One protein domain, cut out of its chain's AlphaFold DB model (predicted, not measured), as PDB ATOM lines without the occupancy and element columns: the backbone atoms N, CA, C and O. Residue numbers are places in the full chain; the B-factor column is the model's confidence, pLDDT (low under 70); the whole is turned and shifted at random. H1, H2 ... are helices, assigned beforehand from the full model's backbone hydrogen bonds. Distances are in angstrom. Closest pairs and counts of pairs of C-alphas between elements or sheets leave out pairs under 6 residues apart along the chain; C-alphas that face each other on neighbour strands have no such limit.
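AT A GLANCE: This is residues 4 to 99 of the 305 residues of an uncharacterized protein of Lachnospiraceae bacterium XBD2001 (UniProt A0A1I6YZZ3). H2 and H3 form a helical hairpin, and the longest helix, H1, packs on H3 with residues 9 to 16. H4, after a long loop, is set off at a steep angle near H1. The printed part has 96 residues, with four named helices in the order H1 H2 H3 H4 and no named strand, all helix. It is compact, with a radius of gyration of the C-alphas of 12.9 A and spans of 39 by 28 by 21 A.

HOW THE PARTS SIT: H1, residues 4 to 22, touches H3, residues 47 to 60, the same way at a shallow tilt of 22 degrees; the closest C-alphas, of Asp 12 and Gly 49, are 5.5 A apart. H2, residues 28 to 41, touches H3 in the hairpin, opposite ways at a steep tilt of 39 degrees, closest at the C-alphas of Pro 28 and Ala 60, 4.3 A. H4, residues 84 to 97, is close to H1 but not clearly touching, with the C-alphas of Thr 17 and Met 87 closest at 7.1 A. H4 is apart from H2 and H3. In H1, H2, H3 and H4 every O i to N i+4 pair is within hydrogen-bond range.

IN THESE COORDINATES: H1 is 27.6 A long from C-alpha 4 at (-18.568, -36.943, 26.722). H2 and H3 are each 20.0 A; H4 is 20.8 A, ending with C-alpha 97 at (-10.824, -20.375, 19.539).

THE WHOLE: The C-alphas farthest apart, of Ser 63 and Ala 99, are 41.4 A apart. The printed part has no cut. The link H3 to H4, residues 61 to 83, is long. Residues 98 to 99 have pLDDT under 70.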
ATOM      1  N   GLU A   4     -17.361 -37.019  27.543       92.69
ATOM      2  CA  GLU A   4     -18.568 -36.943  26.722       92.69
ATOM      3  C   GLU A   4     -19.601 -35.981  27.328       92.69
ATOM      4  O   GLU A   4     -20.097 -35.090  26.640       92.69
ATOM      5  N   ASP A   5     -19.841 -36.080  28.635       87.88
ATOM      6  CA  ASP A   5     -20.722 -35.197  29.401       87.88
ATOM      7  C   ASP A   5     -20.256 -33.738  29.313       87.88
ATOM      8  O   ASP A   5     -21.064 -32.826  29.144       87.88
ATOM      9  N   LYS A   6     -18.935 -33.508  29.378       88.31
ATOM     10  CA  LYS A   6     -18.339 -32.175  29.189       88.31
ATOM     11  C   LYS A   6     -18.679 -31.600  27.817       88.31
ATOM     12  O   LYS A   6     -19.026 -30.426  27.730       88.31
ATOM     13  N   LYS A   7     -18.605 -32.422  26.767       91.94
ATOM     14  CA  LYS A   7     -18.917 -32.006  25.395       91.94
ATOM     15  C   LYS A   7     -20.411 -31.716  25.219       91.94
ATOM     16  O   LYS A   7     -20.756 -30.708  24.610       91.94
ATOM     17  N   LYS A   8     -21.288 -32.546  25.796       92.31
ATOM     18  CA  LYS A   8     -22.747 -32.322  25.815       92.31
ATOM     19  C   LYS A   8     -23.095 -31.004  26.510       92.31
ATOM     20  O   LYS A   8     -23.765 -30.165  25.923       92.31
ATOM     21  N   LEU A   9     -22.554 -30.782  27.709       91.12
ATOM     22  CA  LEU A   9     -22.766 -29.542  28.455       91.12
ATOM     23  C   LEU A   9     -22.258 -28.311  27.691       91.12
ATOM     24  O   LEU A   9     -22.922 -27.280  27.676       91.12
ATOM     25  N   GLN A  10     -21.087 -28.407  27.059       91.12
ATOM     26  CA  GLN A  10     -20.539 -27.312  26.264       91.12
ATOM     27  C   GLN A  10     -21.449 -26.964  25.078       91.12
ATOM     28  O   GLN A  10     -21.721 -25.786  24.858       91.12
ATOM     29  N   ASN A  11     -21.954 -27.967  24.356       92.25
ATOM     30  CA  ASN A  11     -22.890 -27.756  23.251       92.25
ATOM     31  C   ASN A  11     -24.197 -27.111  23.724       92.25
ATOM     32  O   ASN A  11     -24.658 -26.158  23.099       92.25
ATOM     33  N   ASP A  12     -24.754 -27.576  24.844       94.19
ATOM     34  CA  ASP A  12     -25.979 -27.009  25.414       94.19
ATOM     35  C   ASP A  12     -25.784 -25.537  25.811       94.19
ATOM     36  O   ASP A  12     -26.634 -24.700  25.515       94.19
ATOM     37  N   ILE A  13     -24.642 -25.189  26.421       92.94
ATOM     38  CA  ILE A  13     -24.316 -23.796  26.766       92.94
ATOM     39  C   ILE A  13     -24.212 -22.933  25.504       92.94
ATOM     40  O   ILE A  13     -24.745 -21.824  25.487       92.94
ATOM     41  N   LEU A  14     -23.542 -23.419  24.454       92.56
ATOM     42  CA  LEU A  14     -23.392 -22.677  23.200       92.56
ATOM     43  C   LEU A  14     -24.740 -22.444  22.516       92.56
ATOM     44  O   LEU A  14     -25.022 -21.326  22.095       92.56
ATOM     45  N   LEU A  15     -25.589 -23.471  22.457       95.00
ATOM     46  CA  LEU A  15     -26.922 -23.355  21.879       95.00
ATOM     47  C   LEU A  15     -27.805 -22.388  22.669       95.00
ATOM     48  O   LEU A  15     -28.433 -21.515  22.076       95.00
ATOM     49  N   ALA A  16     -27.834 -22.515  23.998       94.62
ATOM     50  CA  ALA A  16     -28.596 -21.609  24.848       94.62
ATOM     51  C   ALA A  16     -28.112 -20.163  24.676       94.62
ATOM     52  O   ALA A  16     -28.927 -19.257  24.558       94.62
ATOM     53  N   THR A  17     -26.794 -19.950  24.592       94.25
ATOM     54  CA  THR A  17     -26.208 -18.623  24.336       94.25
ATOM     55  C   THR A  17     -26.679 -18.057  23.000       94.25
ATOM     56  O   THR A  17     -26.990 -16.874  22.915       94.25
ATOM     57  N   GLU A  18     -26.739 -18.881  21.954       95.50
ATOM     58  CA  GLU A  18     -27.179 -18.433  20.633       95.50
ATOM     59  C   GLU A  18     -28.661 -18.039  20.622       95.50
ATOM     60  O   GLU A  18     -29.010 -16.981  20.106       95.50
ATOM     61  N   ILE A  19     -29.518 -18.823  21.281       95.88
ATOM     62  CA  ILE A  19     -30.930 -18.474  21.493       95.88
ATOM     63  C   ILE A  19     -31.039 -17.133  22.236       95.88
ATOM     64  O   ILE A  19     -31.716 -16.222  21.769       95.88
ATOM     65  N   SER A  20     -30.313 -16.988  23.343       95.25
ATOM     66  CA  SER A  20     -30.252 -15.776  24.171       95.25
ATOM     67  C   SER A  20     -29.756 -14.520  23.448       95.25
ATOM     68  O   SER A  20     -29.997 -13.405  23.903       95.25
ATOM     69  N   ARG A  21     -29.028 -14.663  22.333       94.25
ATOM     70  CA  ARG A  21     -28.624 -13.524  21.488       94.25
ATOM     71  C   ARG A  21     -29.709 -13.109  20.504       94.25
ATOM     72  O   ARG A  21     -29.758 -11.942  20.125       94.25
ATOM     73  N   GLN A  22     -30.503 -14.067  20.038       95.94
ATOM     74  CA  GLN A  22     -31.495 -13.852  18.988       95.94
ATOM     75  C   GLN A  22     -32.865 -13.453  19.541       95.94
ATOM     76  O   GLN A  22     -33.614 -12.774  18.843       95.94
ATOM     77  N   PHE A  23     -33.176 -13.861  20.771       96.44
ATOM     78  CA  PHE A  23     -34.486 -13.691  21.390       96.44
ATOM     79  C   PHE A  23     -34.357 -13.061  22.778       96.44
ATOM     80  O   PHE A  23     -33.526 -13.483  23.584       96.44
ATOM     81  N   ASP A  24     -35.217 -12.090  23.079       95.31
ATOM     82  CA  ASP A  24     -35.443 -11.607  24.437       95.31
ATOM     83  C   ASP A  24     -36.451 -12.528  25.130       95.31
ATOM     84  O   ASP A  24     -37.667 -12.383  25.000       95.31
ATOM     85  N   LEU A  25     -35.946 -13.503  25.885       96.25
ATOM     86  CA  LEU A  25     -36.781 -14.518  26.529       96.25
ATOM     87  C   LEU A  25     -37.560 -13.967  27.734       96.25
ATOM     88  O   LEU A  25     -38.377 -14.693  28.299       96.25
ATOM     89  N   LYS A  26     -37.380 -12.689  28.111       94.12
ATOM     90  CA  LYS A  26     -38.320 -11.988  29.004       94.12
ATOM     91  C   LYS A  26     -39.643 -11.671  28.318       94.12
ATOM     92  O   LYS A  26     -40.629 -11.444  29.016       94.12
ATOM     93  N   ASN A  27     -39.682 -11.637  26.986       95.88
ATOM     94  CA  ASN A  27     -40.917 -11.518  26.228       95.88
ATOM     95  C   ASN A  27     -41.564 -12.912  26.074       95.88
ATOM     96  O   ASN A  27     -41.018 -13.755  25.350       95.88
ATOM     97  N   PRO A  28     -42.747 -13.168  26.669       96.75
ATOM     98  CA  PRO A  28     -43.396 -14.477  26.590       96.75
ATOM     99  C   PRO A  28     -43.693 -14.931  25.155       96.75
ATOM    100  O   PRO A  28     -43.696 -16.129  24.874       96.75
ATOM    101  N   GLU A  29     -43.928 -14.006  24.219       97.12
ATOM    102  CA  GLU A  29     -44.175 -14.356  22.815       97.12
ATOM    103  C   GLU A  29     -42.922 -14.892  22.117       97.12
ATOM    104  O   GLU A  29     -43.008 -15.837  21.331       97.12
ATOM    105  N   GLU A  30     -41.753 -14.321  22.410       97.38
ATOM    106  CA  GLU A  30     -40.478 -14.808  21.880       97.38
ATOM    107  C   GLU A  30     -40.078 -16.124  22.543       97.38
ATOM    108  O   GLU A  30     -39.699 -17.067  21.844       97.38
ATOM    109  N   ALA A  31     -40.285 -16.246  23.857       97.38
ATOM    110  CA  ALA A  31     -40.092 -17.502  24.571       97.38
ATOM    111  C   ALA A  31     -40.941 -18.638  23.965       97.38
ATOM    112  O   ALA A  31     -40.405 -19.711  23.693       97.38
ATOM    113  N   ARG A  32     -42.222 -18.408  23.629       97.94
ATOM    114  CA  ARG A  32     -43.075 -19.417  22.955       97.94
ATOM    115  C   ARG A  32     -42.526 -19.873  21.603       97.94
ATOM    116  O   ARG A  32     -42.595 -21.063  21.295       97.94
ATOM    117  N   LYS A  33     -41.969 -18.958  20.798       97.25
ATOM    118  CA  LYS A  33     -41.333 -19.311  19.513       97.25
ATOM    119  C   LYS A  33     -40.150 -20.250  19.736       97.25
ATOM    120  O   LYS A  33     -40.008 -21.249  19.030       97.25
ATOM    121  N   VAL A  34     -39.341 -19.962  20.752       97.38
ATOM    122  CA  VAL A  34     -38.197 -20.795  21.126       97.38
ATOM    123  C   VAL A  34     -38.650 -22.151  21.671       97.38
ATOM    124  O   VAL A  34     -38.113 -23.168  21.245       97.38
ATOM    125  N   VAL A  35     -39.674 -22.210  22.528       96.94
ATOM    126  CA  VAL A  35     -40.250 -23.476  23.025       96.94
ATOM    127  C   VAL A  35     -40.711 -24.371  21.870       96.94
ATOM    128  O   VAL A  35     -40.359 -25.551  21.827       96.94
ATOM    129  N   ALA A  36     -41.427 -23.817  20.885       94.38
ATOM    130  CA  ALA A  36     -41.856 -24.570  19.705       94.38
ATOM    131  C   ALA A  36     -40.658 -25.145  18.921       94.38
ATOM    132  O   ALA A  36     -40.657 -26.323  18.544       94.38
ATOM    133  N   PHE A  37     -39.601 -24.346  18.739       94.44
ATOM    134  CA  PHE A  37     -38.351 -24.803  18.133       94.44
ATOM    135  C   PHE A  37     -37.701 -25.940  18.945       94.44
ATOM    136  O   PHE A  37     -37.367 -26.986  18.379       94.44
ATOM    137  N   LEU A  38     -37.583 -25.782  20.266       93.62
ATOM    138  CA  LEU A  38     -36.960 -26.763  21.156       93.62
ATOM    139  C   LEU A  38     -37.727 -28.091  21.190       93.62
ATOM    140  O   LEU A  38     -37.097 -29.144  21.086       93.62
ATOM    141  N   HIS A  39     -39.063 -28.075  21.232       92.25
ATOM    142  CA  HIS A  39     -39.862 -29.304  21.170       92.25
ATOM    143  C   HIS A  39     -39.705 -30.049  19.842       92.25
ATOM    144  O   HIS A  39     -39.705 -31.283  19.835       92.25
ATOM    145  N   SER A  40     -39.545 -29.323  18.729       91.31
ATOM    146  CA  SER A  40     -39.390 -29.935  17.403       91.31
ATOM    147  C   SER A  40     -38.023 -30.598  17.201       91.31
ATOM    148  O   SER A  40     -37.930 -31.637  16.547       91.31
ATOM    149  N   ARG A  41     -36.953 -30.022  17.768       89.12
ATOM    150  CA  ARG A  41     -35.566 -30.466  17.537       89.12
ATOM    151  C   ARG A  41     -34.954 -31.253  18.695       89.12
ATOM    152  O   ARG A  41     -33.987 -31.969  18.456       89.12
ATOM    153  N   LYS A  42     -35.484 -31.113  19.916       89.00
ATOM    154  CA  LYS A  42     -34.933 -31.652  21.179       89.00
ATOM    155  C   LYS A  42     -33.403 -31.538  21.263       89.00
ATOM    156  O   LYS A  42     -32.716 -32.549  21.395       89.00
ATOM    157  N   PRO A  43     -32.847 -30.324  21.118       87.44
ATOM    158  CA  PRO A  43     -31.419 -30.175  20.874       87.44
ATOM    159  C   PRO A  43     -30.567 -30.264  22.150       87.44
ATOM    160  O   PRO A  43     -29.358 -30.456  22.056       87.44
ATOM    161  N   PHE A  44     -31.185 -30.134  23.326       92.25
ATOM    162  CA  PHE A  44     -30.517 -30.227  24.618       92.25
ATOM    163  C   PHE A  44     -30.337 -31.683  25.043       92.25
ATOM    164  O   PHE A  44     -31.305 -32.437  25.130       92.25
ATOM    165  N   LEU A  45     -29.088 -32.075  25.305       85.38
ATOM    166  CA  LEU A  45     -28.728 -33.472  25.583       85.38
ATOM    167  C   LEU A  45     -28.266 -33.703  27.019       85.38
ATOM    168  O   LEU A  45     -28.183 -34.852  27.456       85.38
ATOM    169  N   SER A  46     -27.904 -32.640  27.738       90.81
ATOM    170  CA  SER A  46     -27.510 -32.728  29.136       90.81
ATOM    171  C   SER A  46     -28.672 -32.369  30.066       90.81
ATOM    172  O   SER A  46     -29.581 -31.629  29.687       90.81
ATOM    173  N   PRO A  47     -28.608 -32.802  31.331       89.25
ATOM    174  CA  PRO A  47     -29.570 -32.391  32.351       89.25
ATOM    175  C   PRO A  47     -29.607 -30.872  32.582       89.25
ATOM    176  O   PRO A  47     -30.652 -30.278  32.808       89.25
ATOM    177  N   ARG A  48     -28.459 -30.200  32.432       89.25
ATOM    178  CA  ARG A  48     -28.389 -28.729  32.420       89.25
ATOM    179  C   ARG A  48     -29.176 -28.138  31.249       89.25
ATOM    180  O   ARG A  48     -29.815 -27.108  31.420       89.25
ATOM    181  N   GLY A  49     -29.118 -28.782  30.085       92.56
ATOM    182  CA  GLY A  49     -29.924 -28.465  28.911       92.56
ATOM    183  C   GLY A  49     -31.429 -28.595  29.166       92.56
ATOM    184  O   GLY A  49     -32.187 -27.702  28.793       92.56
ATOM    185  N   ALA A  50     -31.855 -29.645  29.875       92.31
ATOM    186  CA  ALA A  50     -33.251 -29.817  30.289       92.31
ATOM    187  C   ALA A  50     -33.724 -28.668  31.198       92.31
ATOM    188  O   ALA A  50     -34.753 -28.050  30.924       92.31
ATOM    189  N   ALA A  51     -32.911 -28.284  32.187       92.19
ATOM    190  CA  ALA A  51     -33.211 -27.139  33.046       92.19
ATOM    191  C   ALA A  51     -33.315 -25.813  32.263       92.19
ATOM    192  O   ALA A  51     -34.142 -24.961  32.600       92.19
ATOM    193  N   PHE A  52     -32.494 -25.612  31.220       93.94
ATOM    194  CA  PHE A  52     -32.630 -24.450  30.330       93.94
ATOM    195  C   PHE A  52     -33.986 -24.451  29.632       93.94
ATOM    196  O   PHE A  52     -34.687 -23.442  29.662       93.94
ATOM    197  N   GLN A  53     -34.369 -25.586  29.046       95.50
ATOM    198  CA  GLN A  53     -35.649 -25.723  28.367       95.50
ATOM    199  C   GLN A  53     -36.828 -25.445  29.309       95.50
ATOM    200  O   GLN A  53     -37.675 -24.622  28.973       95.50
ATOM    201  N   GLN A  54     -36.839 -26.035  30.507       94.94
ATOM    202  CA  GLN A  54     -37.904 -25.808  31.493       94.94
ATOM    203  C   GLN A  54     -38.053 -24.341  31.877       94.94
ATOM    204  O   GLN A  54     -39.163 -23.840  32.051       94.94
ATOM    205  N   ARG A  55     -36.939 -23.617  31.999       94.81
ATOM    206  CA  ARG A  55     -37.008 -22.191  32.300       94.81
ATOM    207  C   ARG A  55     -37.600 -21.387  31.147       94.81
ATOM    208  O   ARG A  55     -38.363 -20.460  31.400       94.81
ATOM    209  N   ILE A  56     -37.259 -21.723  29.905       95.75
ATOM    210  CA  ILE A  56     -37.834 -21.071  28.722       95.75
ATOM    211  C   ILE A  56     -39.341 -21.371  28.637       95.75
ATOM    212  O   ILE A  56     -40.117 -20.465  28.345       95.75
ATOM    213  N   GLU A  57     -39.764 -22.593  28.966       96.50
ATOM    214  CA  GLU A  57     -41.182 -22.970  29.086       96.50
ATOM    215  C   GLU A  57     -41.895 -22.134  30.166       96.50
ATOM    216  O   GLU A  57     -42.924 -21.521  29.885       96.50
ATOM    217  N   ALA A  58     -41.301 -21.981  31.354       96.00
ATOM    218  CA  ALA A  58     -41.858 -21.133  32.414       96.00
ATOM    219  C   ALA A  58     -41.939 -19.643  32.018       96.00
ATOM    220  O   ALA A  58     -42.880 -18.941  32.388       96.00
ATOM    221  N   LEU A  59     -40.969 -19.139  31.250       96.00
ATOM    222  CA  LEU A  59     -41.006 -17.775  30.705       96.00
ATOM    223  C   LEU A  59     -42.107 -17.616  29.642       96.00
ATOM    224  O   LEU A  59     -42.798 -16.599  29.615       96.00
ATOM    225  N   ALA A  60     -42.325 -18.630  28.801       97.12
ATOM    226  CA  ALA A  60     -43.382 -18.646  27.785       97.12
ATOM    227  C   ALA A  60     -44.802 -18.626  28.386       97.12
ATOM    228  O   ALA A  60     -45.740 -18.091  27.773       97.12
ATOM    229  N   GLU A  61     -44.944 -19.197  29.583       96.81
ATOM    230  CA  GLU A  61     -46.168 -19.222  30.390       96.81
ATOM    231  C   GLU A  61     -46.332 -18.001  31.312       96.81
ATOM    232  O   GLU A  61     -47.360 -17.891  31.977       96.81
ATOM    233  N   ASP A  62     -45.350 -17.089  31.357       93.25
ATOM    234  CA  ASP A  62     -45.289 -15.977  32.325       93.25
ATOM    235  C   ASP A  62     -45.368 -16.461  33.794       93.25
ATOM    236  O   ASP A  62     -45.884 -15.787  34.686       93.25
ATOM    237  N   SER A  63     -44.869 -17.676  34.051       91.06
ATOM    238  CA  SER A  63     -44.890 -18.355  35.356       91.06
ATOM    239  C   SER A  63     -43.520 -18.377  36.046       91.06
ATOM    240  O   SER A  63     -43.392 -18.846  37.181       91.06
ATOM    241  N   ALA A  64     -42.481 -17.845  35.395       84.12
ATOM    242  CA  ALA A  64     -41.121 -17.827  35.918       84.12
ATOM    243  C   ALA A  64     -41.002 -16.979  37.201       84.12
ATOM    244  O   ALA A  64     -41.109 -15.755  37.191       84.12
ATOM    245  N   THR A  65     -40.703 -17.639  38.321       72.69
ATOM    246  CA  THR A  65     -40.575 -16.999  39.643       72.69
ATOM    247  C   THR A  65     -39.215 -16.344  39.881       72.69
ATOM    248  O   THR A  65     -39.086 -15.487  40.755       72.69
ATOM    249  N   SER A  66     -38.189 -16.728  39.114       77.94
ATOM    250  CA  SER A  66     -36.825 -16.226  39.263       77.94
ATOM    251  C   SER A  66     -36.227 -15.806  37.927       77.94
ATOM    252  O   SER A  66     -36.075 -16.611  37.010       77.94
ATOM    253  N   CYS A  67     -35.790 -14.550  37.868       84.44
ATOM    254  CA  CYS A  67     -34.991 -14.006  36.777       84.44
ATOM    255  C   CYS A  67     -33.488 -14.025  37.108       84.44
ATOM    256  O   CYS A  67     -32.776 -13.127  36.687       84.44
ATOM    257  N   THR A  68     -32.955 -14.982  37.879       95.38
ATOM    258  CA  THR A  68     -31.498 -15.055  38.160       95.38
ATOM    259  C   THR A  68     -30.735 -15.807  37.068       95.38
ATOM    260  O   THR A  68     -31.237 -16.770  36.516       95.38
ATOM    261  N   CYS A  69     -29.514 -15.414  36.726       95.69
ATOM    262  CA  CYS A  69     -28.713 -16.047  35.674       95.69
ATOM    263  C   CYS A  69     -28.476 -17.543  35.932       95.69
ATOM    264  O   CYS A  69     -27.913 -17.902  36.961       95.69
ATOM    265  N   MET A  70     -28.790 -18.406  34.966       93.75
ATOM    266  CA  MET A  70     -28.640 -19.863  35.091       93.75
ATOM    267  C   MET A  70     -27.185 -20.365  35.144       93.75
ATOM    268  O   MET A  70     -26.926 -21.515  35.510       93.75
ATOM    269  N   LEU A  71     -26.206 -19.531  34.776       92.06
ATOM    270  CA  LEU A  71     -24.787 -19.892  34.877       92.06
ATOM    271  C   LEU A  71     -24.215 -19.565  36.249       92.06
ATOM    272  O   LEU A  71     -23.674 -20.452  36.905       92.06
ATOM    273  N   CYS A  72     -24.325 -18.307  36.681       94.06
ATOM    274  CA  CYS A  72     -23.707 -17.858  37.929       94.06
ATOM    275  C   CYS A  72     -24.642 -17.901  39.139       94.06
ATOM    276  O   CYS A  72     -24.145 -17.839  40.256       94.06
ATOM    277  N   MET A  73     -25.963 -17.964  38.935       93.88
ATOM    278  CA  MET A  73     -27.008 -17.931  39.973       93.88
ATOM    279  C   MET A  73     -26.947 -16.714  40.916       93.88
ATOM    280  O   MET A  73     -27.594 -16.700  41.957       93.88
ATOM    281  N   GLN A  74     -26.173 -15.682  40.567       93.62
ATOM    282  CA  GLN A  74     -25.887 -14.535  41.442       93.62
ATOM    283  C   GLN A  74     -26.513 -13.227  40.961       93.62
ATOM    284  O   GLN A  74     -26.850 -12.368  41.769       93.62
ATOM    285  N   LYS A  75     -26.600 -13.041  39.643       96.31
ATOM    286  CA  LYS A  75     -27.021 -11.783  39.016       96.31
ATOM    287  C   LYS A  75     -28.351 -11.968  38.316       96.31
ATOM    288  O   LYS A  75     -28.675 -13.084  37.921       96.31
ATOM    289  N   GLU A  76     -29.081 -10.881  38.126       96.00
ATOM    290  CA  GLU A  76     -30.271 -10.889  37.284       96.00
ATOM    291  C   GLU A  76     -29.901 -11.282  35.844       96.00
ATOM    292  O   GLU A  76     -28.871 -10.857  35.309       96.00
ATOM    293  N   ALA A  77     -30.716 -12.143  35.249       96.44
ATOM    294  CA  ALA A  77     -30.666 -12.521  33.856       96.44
ATOM    295  C   ALA A  77     -31.251 -11.381  33.018       96.44
ATOM    296  O   ALA A  77     -32.381 -10.947  33.249       96.44
ATOM    297  N   GLU A  78     -30.466 -10.872  32.074       94.81
ATOM    298  CA  GLU A  78     -30.834  -9.708  31.269       94.81
ATOM    299  C   GLU A  78     -31.917 -10.075  30.253       94.81
ATOM    300  O   GLU A  78     -32.927  -9.386  30.185       94.81
ATOM    301  N   ASP A  79     -31.739 -11.214  29.589       92.69
ATOM    302  CA  ASP A  79     -32.611 -11.832  28.581       92.69
ATOM    303  C   ASP A  79     -33.589 -12.864  29.174       92.69
ATOM    304  O   ASP A  79     -34.291 -13.548  28.446       92.69
ATOM    305  N   GLY A  80     -33.589 -13.048  30.498       94.44
ATOM    306  CA  GLY A  80     -34.384 -14.072  31.182       94.44
ATOM    307  C   GLY A  80     -33.637 -15.378  31.478       94.44
ATOM    308  O   GLY A  80     -34.056 -16.093  32.393       94.44
ATOM    309  N   ILE A  81     -32.490 -15.652  30.842       95.81
ATOM    310  CA  ILE A  81     -31.669 -16.860  31.068       95.81
ATOM    311  C   ILE A  81     -30.275 -16.536  31.625       95.81
ATOM    312  O   ILE A  81     -29.875 -17.102  32.650       95.81
ATOM    313  N   PHE A  82     -29.536 -15.610  31.013       96.50
ATOM    314  CA  PHE A  82     -28.159 -15.263  31.364       96.50
ATOM    315  C   PHE A  82     -27.999 -13.799  31.775       96.50
ATOM    316  O   PHE A  82     -28.659 -12.891  31.284       96.50
ATOM    317  N   CYS A  83     -27.062 -13.532  32.685       96.81
ATOM    318  CA  CYS A  83     -26.642 -12.159  32.954       96.81
ATOM    319  C   CYS A  83     -25.616 -11.690  31.917       96.81
ATOM    320  O   CYS A  83     -24.840 -12.489  31.380       96.81
ATOM    321  N   ARG A  84     -25.539 -10.367  31.740       96.19
ATOM    322  CA  ARG A  84     -24.587  -9.687  30.851       96.19
ATOM    323  C   ARG A  84     -23.151 -10.185  30.980       96.19
ATOM    324  O   ARG A  84     -22.466 -10.418  29.989       96.19
ATOM    325  N   ASP A  85     -22.691 -10.358  32.217       97.12
ATOM    326  CA  ASP A  85     -21.299 -10.716  32.482       97.12
ATOM    327  C   ASP A  85     -20.985 -12.152  32.060       97.12
ATOM    328  O   ASP A  85     -19.888 -12.422  31.575       97.12
ATOM    329  N   CYS A  86     -21.942 -13.071  32.219       96.12
ATOM    330  CA  CYS A  86     -21.781 -14.449  31.773       96.12
ATOM    331  C   CYS A  86     -21.778 -14.529  30.244       96.12
ATOM    332  O   CYS A  86     -20.888 -15.172  29.691       96.12
ATOM    333  N   MET A  87     -22.682 -13.808  29.573       95.12
ATOM    334  CA  MET A  87     -22.688 -13.697  28.108       95.12
ATOM    335  C   MET A  87     -21.343 -13.174  27.583       95.12
ATOM    336  O   MET A  87     -20.704 -13.820  26.756       95.12
ATOM    337  N   ALA A  88     -20.813 -12.097  28.172       94.69
ATOM    338  CA  ALA A  88     -19.523 -11.525  27.780       94.69
ATOM    339  C   ALA A  88     -18.323 -12.471  27.998       94.69
ATOM    340  O   ALA A  88     -17.266 -12.322  27.376       94.69
ATOM    341  N   VAL A  89     -18.421 -13.421  28.931       94.00
ATOM    342  CA  VAL A  89     -17.397 -14.460  29.131       94.00
ATOM    343  C   VAL A  89     -17.485 -15.514  28.031       94.00
ATOM    344  O   VAL A  89     -16.450 -15.873  27.465       94.00
ATOM    345  N   ILE A  90     -18.695 -15.959  27.693       91.81
ATOM    346  CA  ILE A  90     -18.925 -16.939  26.626       91.81
ATOM    347  C   ILE A  90     -18.473 -16.361  25.282       91.81
ATOM    348  O   ILE A  90     -17.689 -17.002  24.585       91.81
ATOM    349  N   ASP A  91     -18.829 -15.113  24.976       90.50
ATOM    350  CA  ASP A  91     -18.411 -14.421  23.749       90.50
ATOM    351  C   ASP A  91     -16.889 -14.393  23.594       90.50
ATOM    352  O   ASP A  91     -16.345 -14.653  22.520       90.50
ATOM    353  N   ARG A  92     -16.170 -14.108  24.685       90.94
ATOM    354  CA  ARG A  92     -14.704 -14.115  24.674       90.94
ATOM    355  C   ARG A  92     -14.135 -15.513  24.470       90.94
ATOM    356  O   ARG A  92     -13.087 -15.629  23.845       90.94
ATOM    357  N   SER A  93     -14.791 -16.550  24.988       88.69
ATOM    358  CA  SER A  93     -14.338 -17.932  24.813       88.69
ATOM    359  C   SER A  93     -14.506 -18.411  23.370       88.69
ATOM    360  O   SER A  93     -13.535 -18.870  22.778       88.69
ATOM    361  N   VAL A  94     -15.672 -18.170  22.763       85.94
ATOM    362  CA  VAL A  94     -15.967 -18.564  21.377       85.94
ATOM    363  C   VAL A  94     -15.042 -17.844  20.388       85.94
ATOM    364  O   VAL A  94     -14.487 -18.458  19.480       85.94
ATOM    365  N   ASN A  95     -14.783 -16.551  20.607       82.25
ATOM    366  CA  ASN A  95     -13.906 -15.771  19.731       82.25
ATOM    367  C   ASN A  95     -12.414 -16.109  19.890       82.25
ATOM    368  O   ASN A  95     -11.635 -15.889  18.964       82.25
ATOM    369  N   ARG A  96     -11.988 -16.636  21.047       81.31
ATOM    370  CA  ARG A  96     -10.578 -16.982  21.287       81.31
ATOM    371  C   ARG A  96     -10.151 -18.211  20.495       81.31
ATOM    372  O   ARG A  96      -9.033 -18.230  19.989       81.31
ATOM    373  N   ASP A  97     -11.053 -19.173  20.345       72.19
ATOM    374  CA  ASP A  97     -10.824 -20.375  19.539       72.19
ATOM    375  C   ASP A  97     -10.931 -20.090  18.029       72.19
ATOM    376  O   ASP A  97     -10.458 -20.873  17.212       72.19
ATOM    377  N   SER A  98     -11.489 -18.929  17.663       67.19
ATOM    378  CA  SER A  98     -11.598 -18.444  16.280       67.19
ATOM    379  C   SER A  98     -10.389 -17.620  15.817       67.19
ATOM    380  O   SER A  98     -10.351 -17.175  14.669       67.19
ATOM    381  N   ALA A  99      -9.413 -17.353  16.697       61.81
ATOM    382  CA  ALA A  99      -8.211 -16.636  16.293       61.81
ATOM    383  C   ALA A  99      -7.479 -17.467  15.229       61.81
ATOM    384  O   ALA A  99      -7.297 -18.666  15.451       61.81
TER     385      ALA A  99